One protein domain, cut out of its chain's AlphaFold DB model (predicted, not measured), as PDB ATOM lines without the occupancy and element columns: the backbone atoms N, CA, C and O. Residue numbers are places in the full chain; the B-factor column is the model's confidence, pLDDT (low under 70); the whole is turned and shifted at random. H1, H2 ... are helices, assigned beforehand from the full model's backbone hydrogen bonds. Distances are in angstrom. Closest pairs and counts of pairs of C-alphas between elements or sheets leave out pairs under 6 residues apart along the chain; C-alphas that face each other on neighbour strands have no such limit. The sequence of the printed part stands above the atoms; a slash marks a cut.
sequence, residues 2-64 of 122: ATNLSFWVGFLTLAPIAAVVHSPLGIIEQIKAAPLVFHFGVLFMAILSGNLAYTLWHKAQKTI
ATOM      1  N   ALA A   2      -5.206 -31.156  -4.312       68.31
ATOM      2  CA  ALA A   2      -3.748 -31.052  -4.463       68.31
ATOM      3  C   ALA A   2      -3.253 -30.745  -5.897       68.31
ATOM      4  O   ALA A   2      -2.434 -29.856  -6.069       68.31
ATOM      5  N   THR A   3      -3.784 -31.391  -6.941       77.50
ATOM      6  CA  THR A   3      -3.284 -31.191  -8.322       77.50
ATOM      7  C   THR A   3      -3.570 -29.797  -8.885       77.50
ATOM      8  O   THR A   3      -2.735 -29.239  -9.585       77.50
ATOM      9  N   ASN A   4      -4.718 -29.198  -8.543       80.50
ATOM     10  CA  ASN A   4      -5.018 -27.817  -8.941       80.50
ATOM     11  C   ASN A   4      -4.039 -26.837  -8.272       80.50
ATOM     12  O   ASN A   4      -3.537 -25.921  -8.914       80.50
ATOM     13  N   LEU A   5      -3.684 -27.090  -7.006       85.75
ATOM     14  CA  LEU A   5      -2.658 -26.314  -6.315       85.75
ATOM     15  C   LEU A   5      -1.296 -26.428  -7.013       85.75
ATOM     16  O   LEU A   5      -0.628 -25.417  -7.167       85.75
ATOM     17  N   SER A   6      -0.905 -27.612  -7.496       86.44
ATOM     18  CA  SER A   6       0.346 -27.783  -8.250       86.44
ATOM     19  C   SER A   6       0.390 -26.946  -9.533       86.44
ATOM     20  O   SER A   6       1.432 -26.369  -9.836       86.44
ATOM     21  N   PHE A   7      -0.731 -26.819 -10.255       86.75
ATOM     22  CA  PHE A   7      -0.810 -25.940 -11.428       86.75
ATOM     23  C   PHE A   7      -0.675 -24.463 -11.046       86.75
ATOM     24  O   PHE A   7       0.082 -23.738 -11.691       86.75
ATOM     25  N   TRP A   8      -1.337 -24.026  -9.970       89.81
ATOM     26  CA  TRP A   8      -1.194 -22.660  -9.460       89.81
ATOM     27  C   TRP A   8       0.219 -22.362  -8.974       89.81
ATOM     28  O   TRP A   8       0.757 -21.308  -9.290       89.81
ATOM     29  N   VAL A   9       0.842 -23.293  -8.253       91.81
ATOM     30  CA  VAL A   9       2.230 -23.160  -7.802       91.81
ATOM     31  C   VAL A   9       3.164 -23.056  -9.005       91.81
ATOM     32  O   VAL A   9       3.985 -22.150  -9.031       91.81
ATOM     33  N   GLY A  10       3.005 -23.911 -10.020       90.06
ATOM     34  CA  GLY A  10       3.790 -23.835 -11.256       90.06
ATOM     35  C   GLY A  10       3.602 -22.516 -12.012       90.06
ATOM     36  O   GLY A  10       4.569 -21.927 -12.486       90.06
ATOM     37  N   PHE A  11       2.369 -22.007 -12.089       90.94
ATOM     38  CA  PHE A  11       2.095 -20.705 -12.697       90.94
ATOM     39  C   PHE A  11       2.745 -19.563 -11.909       90.94
ATOM     40  O   PHE A  11       3.413 -18.716 -12.494       90.94
ATOM     41  N   LEU A  12       2.598 -19.553 -10.582       94.00
ATOM     42  CA  LEU A  12       3.147 -18.511  -9.715       94.00
ATOM     43  C   LEU A  12       4.675 -18.520  -9.664       94.00
ATOM     44  O   LEU A  12       5.269 -17.463  -9.482       94.00
ATOM     45  N   THR A  13       5.323 -19.674  -9.824       92.94
ATOM     46  CA  THR A  13       6.788 -19.742  -9.894       92.94
ATOM     47  C   THR A  13       7.317 -19.318 -11.258       92.94
ATOM     48  O   THR A  13       8.330 -18.625 -11.325       92.94
ATOM     49  N   LEU A  14       6.632 -19.676 -12.349       92.44
ATOM     50  CA  LEU A  14       7.069 -19.332 -13.704       92.44
ATOM     51  C   LEU A  14       6.709 -17.900 -14.118       92.44
ATOM     52  O   LEU A  14       7.460 -17.296 -14.879       92.44
ATOM     53  N   ALA A  15       5.605 -17.330 -13.628       90.44
ATOM     54  CA  ALA A  15       5.143 -16.003 -14.045       90.44
ATOM     55  C   ALA A  15       6.144 -14.866 -13.737       90.44
ATOM     56  O   ALA A  15       6.401 -14.062 -14.636       90.44
ATOM     57  N   PRO A  16       6.780 -14.795 -12.548       90.00
ATOM     58  CA  PRO A  16       7.822 -13.807 -12.276       90.00
ATOM     59  C   PRO A  16       9.053 -14.001 -13.165       90.00
ATOM     60  O   PRO A  16       9.596 -13.028 -13.676       90.00
ATOM     61  N   ILE A  17       9.464 -15.253 -13.399       90.81
ATOM     62  CA  ILE A  17      10.605 -15.568 -14.271       90.81
ATOM     63  C   ILE A  17      10.313 -15.096 -15.698       90.81
ATOM     64  O   ILE A  17      11.134 -14.414 -16.307       90.81
ATOM     65  N   ALA A  18       9.117 -15.387 -16.211       89.19
ATOM     66  CA  ALA A  18       8.687 -14.945 -17.531       89.19
ATOM     67  C   ALA A  18       8.663 -13.413 -17.646       89.19
ATOM     68  O   ALA A  18       9.113 -12.882 -18.657       89.19
ATOM     69  N   ALA A  19       8.201 -12.710 -16.607       86.88
ATOM     70  CA  ALA A  19       8.153 -11.247 -16.577       86.88
ATOM     71  C   ALA A  19       9.541 -10.580 -16.488       86.88
ATOM     72  O   ALA A  19       9.697  -9.444 -16.927       86.88
ATOM     73  N   VAL A  20      10.542 -11.266 -15.924       90.19
ATOM     74  CA  VAL A  20      11.935 -10.784 -15.881       90.19
ATOM     75  C   VAL A  20      12.650 -11.027 -17.213       90.19
ATOM     76  O   VAL A  20      13.429 -10.186 -17.653       90.19
ATOM     77  N   VAL A  21      12.396 -12.166 -17.863       90.44
ATOM     78  CA  VAL A  21      13.075 -12.560 -19.112       90.44
ATOM     79  C   VAL A  21      12.452 -11.898 -20.344       90.44
ATOM     80  O   VAL A  21      13.155 -11.578 -21.303       90.44
ATOM     81  N   HIS A  22      11.140 -11.666 -20.332       89.19
ATOM     82  CA  HIS A  22      10.408 -11.079 -21.448       89.19
ATOM     83  C   HIS A  22       9.544  -9.908 -20.986       89.19
ATOM     84  O   HIS A  22       8.910  -9.948 -19.934       89.19
ATOM     85  N   SER A  23       9.455  -8.867 -21.818       89.88
ATOM     86  CA  SER A  23       8.502  -7.787 -21.569       89.88
ATOM     87  C   SER A  23       7.062  -8.321 -21.684       89.88
ATOM     88  O   SER A  23       6.789  -9.142 -22.566       89.88
ATOM     89  N   PRO A  24       6.106  -7.843 -20.863       84.62
ATOM     90  CA  PRO A  24       4.713  -8.298 -20.933       84.62
ATOM     91  C   PRO A  24       4.095  -8.151 -22.330       84.62
ATOM     92  O   PRO A  24       3.382  -9.035 -22.801       84.62
ATOM     93  N   LEU A  25       4.428  -7.062 -23.032       86.19
ATOM     94  CA  LEU A  25       4.012  -6.843 -24.418       86.19
ATOM     95  C   LEU A  25       4.667  -7.851 -25.374       86.19
ATOM     96  O   LEU A  25       3.993  -8.394 -26.243       86.19
ATOM     97  N   GLY A  26       5.949  -8.166 -25.176       88.88
ATOM     98  CA  GLY A  26       6.658  -9.175 -25.963       88.88
ATOM     99  C   GLY A  26       6.098 -10.587 -25.787       88.88
ATOM    100  O   GLY A  26       6.129 -11.369 -26.735       88.88
ATOM    101  N   ILE A  27       5.550 -10.921 -24.615       88.06
ATOM    102  CA  ILE A  27       4.860 -12.201 -24.383       88.06
ATOM    103  C   ILE A  27       3.561 -12.258 -25.195       88.06
ATOM    104  O   ILE A  27       3.299 -13.251 -25.870       88.06
ATOM    105  N   ILE A  28       2.760 -11.188 -25.170       90.06
ATOM    106  CA  ILE A  28       1.489 -11.126 -25.906       90.06
ATOM    107  C   ILE A  28       1.726 -11.261 -27.413       90.06
ATOM    108  O   ILE A  28       1.024 -12.021 -28.080       90.06
ATOM    109  N   GLU A  29       2.722 -10.557 -27.944       92.62
ATOM    110  CA  GLU A  29       3.050 -10.627 -29.368       92.62
ATOM    111  C   GLU A  29       3.558 -12.018 -29.771       92.62
ATOM    112  O   GLU A  29       3.139 -12.541 -30.800       92.62
ATOM    113  N   GLN A  30       4.356 -12.686 -28.929       90.38
ATOM    114  CA  GLN A  30       4.770 -14.075 -29.169       90.38
ATOM    115  C   GLN A  30       3.590 -15.051 -29.168       90.38
ATOM    116  O   GLN A  30       3.528 -15.935 -30.019       90.38
ATOM    117  N   ILE A  31       2.632 -14.882 -28.251       92.25
ATOM    118  CA  ILE A  31       1.422 -15.713 -28.206       92.25
ATOM    119  C   ILE A  31       0.604 -15.527 -29.488       92.25
ATOM    120  O   ILE A  31       0.180 -16.511 -30.088       92.25
ATOM    121  N   LYS A  32       0.404 -14.286 -29.943       93.56
ATOM    122  CA  LYS A  32      -0.338 -14.009 -31.183       93.56
ATOM    123  C   LYS A  32       0.388 -14.518 -32.427       93.56
ATOM    124  O   LYS A  32      -0.259 -15.016 -33.342       93.56
ATOM    125  N   ALA A  33       1.712 -14.387 -32.458       95.19
ATOM    126  CA  ALA A  33       2.537 -14.839 -33.572       95.19
ATOM    127  C   ALA A  33       2.688 -16.369 -33.619       95.19
ATOM    128  O   ALA A  33       3.039 -16.917 -34.665       95.19
ATOM    129  N   ALA A  34       2.434 -17.073 -32.510       94.44
ATOM    130  CA  ALA A  34       2.552 -18.520 -32.452       94.44
ATOM    131  C   ALA A  34       1.516 -19.207 -33.368       94.44
ATOM    132  O   ALA A  34       0.323 -18.892 -33.304       94.44
ATOM    133  N   PRO A  35       1.935 -20.199 -34.178       96.62
ATOM    134  CA  PRO A  35       1.027 -20.990 -35.003       96.62
ATOM    135  C   PRO A  35      -0.124 -21.630 -34.216       96.62
ATOM    136  O   PRO A  35       0.056 -22.095 -33.089       96.62
ATOM    137  N   LEU A  36      -1.292 -21.751 -34.859       94.81
ATOM    138  CA  LEU A  36      -2.535 -22.260 -34.254       94.81
ATOM    139  C   LEU A  36      -2.378 -23.639 -33.580       94.81
ATOM    140  O   LEU A  36      -3.026 -23.926 -32.576       94.81
ATOM    141  N   VAL A  37      -1.478 -24.481 -34.099       94.81
ATOM    142  CA  VAL A  37      -1.178 -25.806 -33.535       94.81
ATOM    143  C   VAL A  37      -0.662 -25.734 -32.093       94.81
ATOM    144  O   VAL A  37      -1.013 -26.590 -31.284       94.81
ATOM    145  N   PHE A  38       0.108 -24.701 -31.734       94.75
ATOM    146  CA  PHE A  38       0.612 -24.538 -30.368       94.75
ATOM    147  C   PHE A  38      -0.508 -24.163 -29.402       94.75
ATOM    148  O   PHE A  38      -0.574 -24.709 -28.303       94.75
ATOM    149  N   HIS A  39      -1.437 -23.308 -29.834       94.81
ATOM    150  CA  HIS A  39      -2.626 -22.960 -29.052       94.81
ATOM    151  C   HIS A  39      -3.484 -24.192 -28.773       94.81
ATOM    152  O   HIS A  39      -3.847 -24.449 -27.625       94.81
ATOM    153  N   PHE A  40      -3.741 -25.011 -29.797       95.62
ATOM    154  CA  PHE A  40      -4.452 -26.275 -29.613       95.62
ATOM    155  C   PHE A  40      -3.692 -27.257 -28.722       95.62
ATOM    156  O   PHE A  40      -4.319 -27.932 -27.912       95.62
ATOM    157  N   GLY A  41      -2.361 -27.309 -28.813       94.44
ATOM    158  CA  GLY A  41      -1.530 -28.113 -27.918       94.44
ATOM    159  C   GLY A  41      -1.693 -27.708 -26.451       94.44
ATOM    160  O   GLY A  41      -1.905 -28.564 -25.593       94.44
ATOM    161  N   VAL A  42      -1.676 -26.404 -26.159       93.38
ATOM    162  CA  VAL A  42      -1.896 -25.882 -24.799       93.38
ATOM    163  C   VAL A  42      -3.315 -26.184 -24.310       93.38
ATOM    164  O   VAL A  42      -3.479 -26.651 -23.183       93.38
ATOM    165  N   LEU A  43      -4.338 -25.992 -25.149       94.75
ATOM    166  CA  LEU A  43      -5.728 -26.312 -24.795       94.75
ATOM    167  C   LEU A  43      -5.930 -27.810 -24.538       94.75
ATOM    168  O   LEU A  43      -6.570 -28.187 -23.556       94.75
ATOM    169  N   PHE A  44      -5.349 -28.663 -25.383       94.50
ATOM    170  CA  PHE A  44      -5.352 -30.111 -25.201       94.50
ATOM    171  C   PHE A  44      -4.727 -30.494 -23.855       94.50
ATOM    172  O   PHE A  44      -5.317 -31.264 -23.090       94.50
ATOM    173  N   MET A  45      -3.564 -29.916 -23.535       92.19
ATOM    174  CA  MET A  45      -2.883 -30.168 -22.269       92.19
ATOM    175  C   MET A  45      -3.696 -29.688 -21.067       92.19
ATOM    176  O   MET A  45      -3.837 -30.432 -20.103       92.19
ATOM    177  N   ALA A  46      -4.277 -28.488 -21.115       91.06
ATOM    178  CA  ALA A  46      -5.037 -27.935 -19.996       91.06
ATOM    179  C   ALA A  46      -6.339 -28.709 -19.726       91.06
ATOM    180  O   ALA A  46      -6.661 -29.019 -18.574       91.06
ATOM    181  N   ILE A  47      -7.088 -29.038 -20.782       92.50
ATOM    182  CA  ILE A  47      -8.440 -29.595 -20.665       92.50
ATOM    183  C   ILE A  47      -8.402 -31.119 -20.570       92.50
ATOM    184  O   ILE A  47      -8.906 -31.682 -19.598       92.50
ATOM    185  N   LEU A  48      -7.822 -31.790 -21.570       93.25
ATOM    186  CA  LEU A  48      -7.891 -33.246 -21.689       93.25
ATOM    187  C   LEU A  48      -6.830 -33.927 -20.827       93.25
ATOM    188  O   LEU A  48      -7.175 -34.703 -19.936       93.25
ATOM    189  N   SER A  49      -5.552 -33.611 -21.053       91.31
ATOM    190  CA  SER A  49      -4.448 -34.254 -20.324       91.31
ATOM    191  C   SER A  49      -4.342 -33.796 -18.869       91.31
ATOM    192  O   SER A  49      -3.864 -34.546 -18.024       91.31
ATOM    193  N   GLY A  50      -4.740 -32.561 -18.579       89.31
ATOM    194  CA  GLY A  50      -4.736 -31.988 -17.245       89.31
ATOM    195  C   GLY A  50      -6.050 -32.284 -16.539       89.31
ATOM    196  O   GLY A  50      -6.193 -33.281 -15.834       89.31
ATOM    197  N   ASN A  51      -7.025 -31.394 -16.709       89.31
ATOM    198  CA  ASN A  51      -8.218 -31.375 -15.870       89.31
ATOM    199  C   ASN A  51      -9.029 -32.683 -15.937       89.31
ATOM    200  O   ASN A  51      -9.308 -33.288 -14.898       89.31
ATOM    201  N   LEU A  52      -9.356 -33.161 -17.143       92.88
ATOM    202  CA  LEU A  52     -10.169 -34.363 -17.324       92.88
ATOM    203  C   LEU A  52      -9.443 -35.625 -16.844       92.88
ATOM    204  O   LEU A  52      -9.992 -36.353 -16.016       92.88
ATOM    205  N   ALA A  53      -8.218 -35.872 -17.321       92.06
ATOM    206  CA  ALA A  53      -7.463 -37.071 -16.961       92.06
ATOM    207  C   ALA A  53      -7.239 -37.173 -15.446       92.06
ATOM    208  O   ALA A  53      -7.552 -38.203 -14.845       92.06
ATOM    209  N   TYR A  54      -6.794 -36.089 -14.797       90.50
ATOM    210  CA  TYR A  54      -6.627 -36.094 -13.347       90.50
ATOM    211  C   TYR A  54      -7.965 -36.232 -12.623       90.50
ATOM    212  O   TYR A  54      -8.036 -36.954 -11.633       90.50
ATOM    213  N   THR A  55      -9.045 -35.596 -13.076       91.50
ATOM    214  CA  THR A  55     -10.359 -35.756 -12.429       91.50
ATOM    215  C   THR A  55     -10.834 -37.206 -12.480       91.50
ATOM    216  O   THR A  55     -11.280 -37.735 -11.460       91.50
ATOM    217  N   LEU A  56     -10.691 -37.875 -13.628       92.88
ATOM    218  CA  LEU A  56     -11.024 -39.293 -13.770       92.88
ATOM    219  C   LEU A  56     -10.130 -40.174 -12.894       92.88
ATOM    220  O   LEU A  56     -10.644 -41.065 -12.224       92.88
ATOM    221  N   TRP A  57      -8.831 -39.882 -12.822       91.44
ATOM    222  CA  TRP A  57      -7.901 -40.600 -11.952       91.44
ATOM    223  C   TRP A  57      -8.290 -40.494 -10.473       91.44
ATOM    224  O   TRP A  57      -8.436 -41.502  -9.784       91.44
ATOM    225  N   HIS A  58      -8.542 -39.279  -9.981       90.56
ATOM    226  CA  HIS A  58      -8.984 -39.080  -8.598       90.56
ATOM    227  C   HIS A  58     -10.353 -39.708  -8.338       90.56
ATOM    228  O   HIS A  58     -10.614 -40.161  -7.225       90.56
ATOM    229  N   LYS A  59     -11.243 -39.723  -9.337       93.00
ATOM    230  CA  LYS A  59     -12.525 -40.419  -9.230       93.00
ATOM    231  C   LYS A  59     -12.299 -41.922  -9.085       93.00
ATOM    232  O   LYS A  59     -12.853 -42.492  -8.156       93.00
ATOM    233  N   ALA A  60     -11.435 -42.522  -9.904       92.81
ATOM    234  CA  ALA A  60     -11.078 -43.936  -9.810       92.81
ATOM    235  C   ALA A  60     -10.524 -44.293  -8.422       92.81
ATOM    236  O   ALA A  60     -11.013 -45.224  -7.790       92.81
ATOM    237  N   GLN A  61      -9.601 -43.487  -7.884       91.94
ATOM    238  CA  GLN A  61      -9.056 -43.670  -6.527       91.94
ATOM    239  C   GLN A  61     -10.103 -43.599  -5.410       91.94
ATOM    240  O   GLN A  61      -9.872 -44.131  -4.329       91.94
ATOM    241  N   LYS A  62     -11.235 -42.929  -5.645       92.38
ATOM    242  CA  LYS A  62     -12.346 -42.855  -4.690       92.38
ATOM    243  C   LYS A  62     -13.367 -43.975  -4.867       92.38
ATOM    244  O   LYS A  62     -14.176 -44.177  -3.968       92.38
ATOM    245  N   THR A  63     -13.391 -44.638  -6.022       93.75
ATOM    246  CA  THR A  63     -14.417 -45.631  -6.367       93.75
ATOM    247  C   THR A  63     -13.925 -47.072  -6.304       93.75
ATOM    248  O   THR A  63     -14.749 -47.955  -6.102       93.75
ATOM    249  N   ILE A  64     -12.627 -47.317  -6.495       91.94
ATOM    250  CA  ILE A  64     -12.021 -48.657  -6.435       91.94
ATOM    251  C   ILE A  64     -10.789 -48.652  -5.522       91.94
ATOM    252  O   ILE A  64     -10.319 -47.591  -5.107       91.94
TER     253      ILE A  64
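What this domain is: This is residues 2 to 64 of the 122 residues of the protein "EamA domain-containing protein" of Candidatus Woesebacteria bacterium RIFOXYA1_FULL_48_16 (UniProt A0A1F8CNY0). What is the shape? Long helices H3 and H1 make a flat, open V, with short H2 across its wide end. What is printed? There are 63 residues, with three named helices, H1, H2, H3, and no named strand: all helix. The whole is loose, with a radius of gyration of the C-alphas of 15.4 A, spanning 48 by 26 by 10 A.

Where its parts are: Where is the longest helix? H3, residues 36 to 63, measures 38.3 A and ends at C-alpha 63 (-14.417, -45.631, -6.367). And the others? H1, residues 2 to 21, measures 29.0 A from C-alpha 2 (-3.748, -31.052, -4.463). H2, residues 24 to 33, measures 14.4 A.

How they stand to each other: How does H3 stand to H1? They are close but not clearly touching: their closest C-alphas, of Thr 3 and Tyr 54, are 7.8 A apart. They run opposite ways at a shallow tilt of 27 degrees. And H2? It meets H1 only through their link, and is only just apart from H3, closest C-alphas 8.3 A. Which O i to N i+4 pairs are within hydrogen-bond range? Every pair in H2, 14 of 16 in H1 and 20 of 24 in H3 are.

The domain as a whole: How large? The farthest C-alphas, of Leu 25 and Ile 64, are 48.3 A apart. Any breaks? The printed part has no cut; both links are tight. Where is pLDDT under 70? At residue 2.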